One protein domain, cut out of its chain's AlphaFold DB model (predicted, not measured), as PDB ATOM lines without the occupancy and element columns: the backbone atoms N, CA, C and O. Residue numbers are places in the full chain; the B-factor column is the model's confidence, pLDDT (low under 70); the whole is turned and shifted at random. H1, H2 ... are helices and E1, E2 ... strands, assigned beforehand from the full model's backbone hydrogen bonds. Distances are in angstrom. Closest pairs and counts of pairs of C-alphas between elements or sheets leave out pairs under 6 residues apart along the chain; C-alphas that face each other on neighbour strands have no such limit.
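AT A GLANCE: This is residues 2 to 50 of the 65 residues of an uncharacterized protein of Acidobacteria bacterium (UniProt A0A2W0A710). A lone helix, H1, sticks out as a long arm from a small head, where E1 and E2 form a two-stranded hairpin with the short helix H2 just after it. At the far end of the hairpin, residues 32 to 37 of its long loop also stand free. The printed part has 49 residues, in the order H1, E1, E2, H2, of mixed class, with an antiparallel sheet E1 - E2. It is extended, with a radius of gyration of the C-alphas of 18.7 A and spans of 62 by 15 by 9 A.

IN THESE COORDINATES: H1, residues 2 to 15, begins at C-alpha 2 (-73.474, 0.758, -33.079) and is 20.5 A long. E1, residues 22 to 26, is 12.5 A long, and E2, residues 42 to 45, 10.7 A. H2, residues 47 to 50, ends at C-alpha 50 (-40.331, -10.483, -32.426) after 5.3 A.

HOW THE PARTS SIT: H1 is apart from E2 and H2. In H1 every O i to N i+4 pair is within hydrogen-bond range; H2 is too short for such a pair. E1 and E2 are a hairpin, antiparallel at 149 degrees, with N 25 and O 43 2.8 A apart, within hydrogen-bond range. The closest C-alphas of E1 and H2, those of Glu 22 and Met 47, are 7.5 A apart.

THE WHOLE: The C-alphas of Lys 2 and Thr 33, the two farthest apart, are 62.5 A apart. The printed part has no cut. The link E1 to E2 is long, with 15 residues. Confidence is low, under 70, at residues 14 to 19.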
ATOM      1  N   LYS A   2     -74.699  -0.074 -32.925       75.81
ATOM      2  CA  LYS A   2     -73.474   0.758 -33.079       75.81
ATOM      3  C   LYS A   2     -72.318   0.417 -32.115       75.81
ATOM      4  O   LYS A   2     -71.167   0.397 -32.527       75.81
ATOM      5  N   LYS A   3     -72.618   0.093 -30.847       76.88
ATOM      6  CA  LYS A   3     -71.606  -0.320 -29.850       76.88
ATOM      7  C   LYS A   3     -70.943  -1.664 -30.175       76.88
ATOM      8  O   LYS A   3     -69.740  -1.783 -30.022       76.88
ATOM      9  N   GLN A   4     -71.705  -2.652 -30.645       84.00
ATOM     10  CA  GLN A   4     -71.146  -3.957 -31.024       84.00
ATOM     11  C   GLN A   4     -70.258  -3.840 -32.264       84.00
ATOM     12  O   GLN A   4     -69.193  -4.441 -32.302       84.00
ATOM     13  N   PHE A   5     -70.651  -2.998 -33.223       88.75
ATOM     14  CA  PHE A   5     -69.822  -2.675 -34.381       88.75
ATOM     15  C   PHE A   5     -68.485  -2.031 -33.975       88.75
ATOM     16  O   PHE A   5     -67.439  -2.454 -34.450       88.75
ATOM     17  N   LEU A   6     -68.508  -1.073 -33.041       89.88
ATOM     18  CA  LEU A   6     -67.290  -0.457 -32.499       89.88
ATOM     19  C   LEU A   6     -66.384  -1.470 -31.787       89.88
ATOM     20  O   LEU A   6     -65.177  -1.431 -31.992       89.88
ATOM     21  N   ILE A   7     -66.956  -2.390 -31.003       89.00
ATOM     22  CA  ILE A   7     -66.190  -3.430 -30.296       89.00
ATOM     23  C   ILE A   7     -65.511  -4.377 -31.293       89.00
ATOM     24  O   ILE A   7     -64.314  -4.635 -31.181       89.00
ATOM     25  N   VAL A   8     -66.248  -4.860 -32.296       88.62
ATOM     26  CA  VAL A   8     -65.693  -5.743 -33.334       88.62
ATOM     27  C   VAL A   8     -64.588  -5.033 -34.119       88.62
ATOM     28  O   VAL A   8     -63.524  -5.609 -34.327       88.62
ATOM     29  N   LEU A   9     -64.792  -3.762 -34.476       86.06
ATOM     30  CA  LEU A   9     -63.784  -2.960 -35.167       86.06
ATOM     31  C   LEU A   9     -62.508  -2.784 -34.327       86.06
ATOM     32  O   LEU A   9     -61.410  -2.920 -34.857       86.06
ATOM     33  N   SER A  10     -62.638  -2.543 -33.018       81.31
ATOM     34  CA  SER A  10     -61.476  -2.441 -32.126       81.31
ATOM     35  C   SER A  10     -60.700  -3.753 -31.995       81.31
ATOM     36  O   SER A  10     -59.477  -3.721 -31.989       81.31
ATOM     37  N   VAL A  11     -61.372  -4.909 -31.959       81.69
ATOM     38  CA  VAL A  11     -60.689  -6.215 -31.891       81.69
ATOM     39  C   VAL A  11     -59.904  -6.501 -33.175       81.69
ATOM     40  O   VAL A  11     -58.772  -6.970 -33.107       81.69
ATOM     41  N   ILE A  12     -60.463  -6.166 -34.342       79.38
ATOM     42  CA  ILE A  12     -59.787  -6.351 -35.636       79.38
ATOM     43  C   ILE A  12     -58.554  -5.443 -35.743       79.38
ATOM     44  O   ILE A  12     -57.490  -5.906 -36.147       79.38
ATOM     45  N   LEU A  13     -58.657  -4.181 -35.318       73.50
ATOM     46  CA  LEU A  13     -57.527  -3.243 -35.334       73.50
ATOM     47  C   LEU A  13     -56.390  -3.641 -34.379       73.50
ATOM     48  O   LEU A  13     -55.246  -3.279 -34.628       73.50
ATOM     49  N   LEU A  14     -56.668  -4.405 -33.316       67.00
ATOM     50  CA  LEU A  14     -55.618  -4.965 -32.454       67.00
ATOM     51  C   LEU A  14     -54.918  -6.190 -33.069       67.00
ATOM     52  O   LEU A  14     -53.804  -6.512 -32.667       67.00
ATOM     53  N   SER A  15     -55.544  -6.879 -34.027       62.19
ATOM     54  CA  SER A  15     -55.007  -8.127 -34.591       62.19
ATOM     55  C   SER A  15     -53.934  -7.935 -35.669       62.19
ATOM     56  O   SER A  15     -53.207  -8.877 -35.969       62.19
ATOM     57  N   SER A  16     -53.777  -6.726 -36.219       57.75
ATOM     58  CA  SER A  16     -52.770  -6.442 -37.254       57.75
ATOM     59  C   SER A  16     -51.343  -6.265 -36.720       57.75
ATOM     60  O   SER A  16     -50.437  -6.048 -37.511       57.75
ATOM     61  N   ALA A  17     -51.128  -6.353 -35.404       57.84
ATOM     62  CA  ALA A  17     -49.816  -6.204 -34.763       57.84
ATOM     63  C   ALA A  17     -49.082  -7.544 -34.525       57.84
ATOM     64  O   ALA A  17     -48.205  -7.620 -33.673       57.84
ATOM     65  N   ALA A  18     -49.476  -8.623 -35.210       60.94
ATOM     66  CA  ALA A  18     -48.986  -9.979 -34.931       60.94
ATOM     67  C   ALA A  18     -47.991 -10.536 -35.972       60.94
ATOM     68  O   ALA A  18     -47.711 -11.734 -35.950       60.94
ATOM     69  N   LEU A  19     -47.465  -9.708 -36.877       69.69
ATOM     70  CA  LEU A  19     -46.525 -10.141 -37.920       69.69
ATOM     71  C   LEU A  19     -45.078  -9.947 -37.448       69.69
ATOM     72  O   LEU A  19     -44.355  -9.088 -37.933       69.69
ATOM     73  N   ALA A  20     -44.669 -10.724 -36.448       75.88
ATOM     74  CA  ALA A  20     -43.336 -10.632 -35.865       75.88
ATOM     75  C   ALA A  20     -42.387 -11.685 -36.455       75.88
ATOM     76  O   ALA A  20     -42.704 -12.874 -36.439       75.88
ATOM     77  N   ALA A  21     -41.193 -11.255 -36.885       83.25
ATOM     78  CA  ALA A  21     -40.094 -12.125 -37.320       83.25
ATOM     79  C   ALA A  21     -40.499 -13.149 -38.407       83.25
ATOM     80  O   ALA A  21     -40.326 -14.361 -38.255       83.25
ATOM     81  N   GLU A  22     -41.048 -12.656 -39.518       86.62
ATOM     82  CA  GLU A  22     -41.501 -13.469 -40.653       86.62
ATOM     83  C   GLU A  22     -40.361 -13.780 -41.638       86.62
ATOM     84  O   GLU A  22     -39.291 -13.172 -41.596       86.62
ATOM     85  N   ASN A  23     -40.580 -14.731 -42.557       89.50
ATOM     86  CA  ASN A  23     -39.630 -15.085 -43.626       89.50
ATOM     87  C   ASN A  23     -38.191 -15.318 -43.119       89.50
ATOM     88  O   ASN A  23     -37.215 -14.821 -43.697       89.50
ATOM     89  N   LEU A  24     -38.075 -16.069 -42.017       87.38
ATOM     90  CA  LEU A  24     -36.798 -16.371 -41.377       87.38
ATOM     91  C   LEU A  24     -35.847 -17.093 -42.335       87.38
ATOM     92  O   LEU A  24     -36.213 -18.042 -43.027       87.38
ATOM     93  N   ARG A  25     -34.594 -16.646 -42.343       89.94
ATOM     94  CA  ARG A  25     -33.518 -17.143 -43.201       89.94
ATOM     95  C   ARG A  25     -32.165 -16.969 -42.521       89.94
ATOM     96  O   ARG A  25     -32.023 -16.168 -41.596       89.94
ATOM     97  N   LEU A  26     -31.156 -17.695 -42.998       89.75
ATOM     98  CA  LEU A  26     -29.772 -17.443 -42.592       89.75
ATOM     99  C   LEU A  26     -29.371 -16.024 -42.998       89.75
ATOM    100  O   LEU A  26     -29.691 -15.579 -44.101       89.75
ATOM    101  N   ASN A  27     -28.687 -15.318 -42.103       90.31
ATOM    102  CA  ASN A  27     -28.215 -13.971 -42.372       90.31
ATOM    103  C   ASN A  27     -27.081 -14.009 -43.417       90.31
ATOM    104  O   ASN A  27     -25.988 -14.479 -43.108       90.31
ATOM    105  N   PRO A  28     -27.302 -13.495 -44.644       90.38
ATOM    106  CA  PRO A  28     -26.321 -13.591 -45.725       90.38
ATOM    107  C   PRO A  28     -25.120 -12.655 -45.534       90.38
ATOM    108  O   PRO A  28     -24.207 -12.665 -46.352       90.38
ATOM    109  N   LYS A  29     -25.143 -11.802 -44.502       90.25
ATOM    110  CA  LYS A  29     -24.078 -10.841 -44.199       90.25
ATOM    111  C   LYS A  29     -23.012 -11.399 -43.256       90.25
ATOM    112  O   LYS A  29     -22.061 -10.682 -42.974       90.25
ATOM    113  N   LEU A  30     -23.195 -12.615 -42.741       88.88
ATOM    114  CA  LEU A  30     -22.221 -13.233 -41.848       88.88
ATOM    115  C   LEU A  30     -20.969 -13.650 -42.615       88.88
ATOM    116  O   LEU A  30     -21.071 -14.338 -43.634       88.88
ATOM    117  N   ASP A  31     -19.802 -13.282 -42.091       89.19
ATOM    118  CA  ASP A  31     -18.524 -13.802 -42.553       89.19
ATOM    119  C   ASP A  31     -18.105 -14.984 -41.672       89.19
ATOM    120  O   ASP A  31     -17.558 -14.837 -40.584       89.19
ATOM    121  N   TYR A  32     -18.340 -16.200 -42.169       86.12
ATOM    122  CA  TYR A  32     -17.986 -17.435 -41.461       86.12
ATOM    123  C   TYR A  32     -16.475 -17.682 -41.344       86.12
ATOM    124  O   TYR A  32     -16.068 -18.682 -40.751       86.12
ATOM    125  N   THR A  33     -15.647 -16.830 -41.948       89.81
ATOM    126  CA  THR A  33     -14.185 -16.929 -41.887       89.81
ATOM    127  C   THR A  33     -13.564 -15.985 -40.860       89.81
ATOM    128  O   THR A  33     -12.356 -16.049 -40.632       89.81
ATOM    129  N   SER A  34     -14.382 -15.142 -40.228       85.69
ATOM    130  CA  SER A  34     -13.964 -14.179 -39.218       85.69
ATOM    131  C   SER A  34     -14.369 -14.627 -37.810       85.69
ATOM    132  O   SER A  34     -15.430 -15.210 -37.605       85.69
ATOM    133  N   ASP A  35     -13.547 -14.283 -36.815       83.88
ATOM    134  CA  ASP A  35     -13.871 -14.453 -35.390       83.88
ATOM    135  C   ASP A  35     -14.664 -13.250 -34.822       83.88
ATOM    136  O   ASP A  35     -14.845 -13.115 -33.607       83.88
ATOM    137  N   SER A  36     -15.115 -12.327 -35.681       82.12
ATOM    138  CA  SER A  36     -15.898 -11.151 -35.294       82.12
ATOM    139  C   SER A  36     -17.373 -11.468 -35.026       82.12
ATOM    140  O   SER A  36     -17.953 -12.432 -35.518       82.12
ATOM    141  N   GLN A  37     -18.012 -10.629 -34.207       80.69
ATOM    142  CA  GLN A  37     -19.456 -10.688 -33.969       80.69
ATOM    143  C   GLN A  37     -20.196  -9.906 -35.062       80.69
ATOM    144  O   GLN A  37     -20.523  -8.734 -34.883       80.69
ATOM    145  N   ASP A  38     -20.471 -10.569 -36.184       82.38
ATOM    146  CA  ASP A  38     -21.055  -9.950 -37.390       82.38
ATOM    147  C   ASP A  38     -22.582  -9.758 -37.327       82.38
ATOM    148  O   ASP A  38     -23.213  -9.273 -38.271       82.38
ATOM    149  N   GLY A  39     -23.194 -10.119 -36.198       84.75
ATOM    150  CA  GLY A  39     -24.627 -10.000 -35.947       84.75
ATOM    151  C   GLY A  39     -25.320 -11.355 -35.769       84.75
ATOM    152  O   GLY A  39     -24.672 -12.362 -35.483       84.75
ATOM    153  N   PRO A  40     -26.660 -11.400 -35.878       85.38
ATOM    154  CA  PRO A  40     -27.421 -12.613 -35.608       85.38
ATOM    155  C   PRO A  40     -27.286 -13.642 -36.737       85.38
ATOM    156  O   PRO A  40     -27.228 -13.287 -37.916       85.38
ATOM    157  N   LEU A  41     -27.323 -14.929 -36.367       85.62
ATOM    158  CA  LEU A  41     -27.312 -16.061 -37.303       85.62
ATOM    159  C   LEU A  41     -28.551 -16.108 -38.204       85.62
ATOM    160  O   LEU A  41     -28.451 -16.426 -39.389       85.62
ATOM    161  N   ILE A  42     -29.712 -15.787 -37.635       87.88
ATOM    162  CA  ILE A  42     -31.001 -15.793 -38.322       87.88
ATOM    163  C   ILE A  42     -31.502 -14.358 -38.456       87.88
ATOM    164  O   ILE A  42     -31.430 -13.572 -37.513       87.88
ATOM    165  N   THR A  43     -32.026 -14.039 -39.634       89.88
ATOM    166  CA  THR A  43     -32.691 -12.774 -39.947       89.88
ATOM    167  C   THR A  43     -34.037 -13.049 -40.608       89.88
ATOM    168  O   THR A  43     -34.297 -14.156 -41.068       89.88
ATOM    169  N   GLY A  44     -34.877 -12.032 -40.701       89.44
ATOM    170  CA  GLY A  44     -36.195 -12.101 -41.315       89.44
ATOM    171  C   GLY A  44     -36.766 -10.702 -41.479       89.44
ATOM    172  O   GLY A  44     -36.028  -9.718 -41.385       89.44
ATOM    173  N   ASP A  45     -38.065 -10.635 -41.706       89.88
ATOM    174  CA  ASP A  45     -38.828  -9.394 -41.771       89.88
ATOM    175  C   ASP A  45     -39.407  -9.095 -40.377       89.88
ATOM    176  O   ASP A  45     -39.783 -10.021 -39.658       89.88
ATOM    177  N   HIS A  46     -39.464  -7.820 -39.975       87.69
ATOM    178  CA  HIS A  46     -40.003  -7.390 -38.670       87.69
ATOM    179  C   HIS A  46     -39.339  -8.092 -37.461       87.69
ATOM    180  O   HIS A  46     -39.999  -8.506 -36.503       87.69
ATOM    181  N   MET A  47     -38.012  -8.279 -37.498       84.31
ATOM    182  CA  MET A  47     -37.259  -8.971 -36.436       84.31
ATOM    183  C   MET A  47     -37.323  -8.226 -35.096       84.31
ATOM    184  O   MET A  47     -37.333  -8.844 -34.034       84.31
ATOM    185  N   GLU A  48     -37.388  -6.903 -35.147       83.62
ATOM    186  CA  GLU A  48     -37.536  -5.977 -34.027       83.62
ATOM    187  C   GLU A  48     -38.884  -6.098 -33.305       83.62
ATOM    188  O   GLU A  48     -38.980  -5.757 -32.128       83.62
ATOM    189  N   GLU A  49     -39.908  -6.618 -33.985       80.81
ATOM    190  CA  GLU A  49     -41.234  -6.855 -33.407       80.81
ATOM    191  C   GLU A  49     -41.297  -8.206 -32.674       80.81
ATOM    192  O   GLU A  49     -42.100  -8.384 -31.757       80.81
ATOM    193  N   GLY A  50     -40.421  -9.152 -33.039       73.06
ATOM    194  CA  GLY A  50     -40.331 -10.483 -32.426       73.06
ATOM    195  C   GLY A  50     -39.238 -10.633 -31.369       73.06
ATOM    196  O   GLY A  50     -39.400 -11.404 -30.423       73.06
TER     197      GLY A  50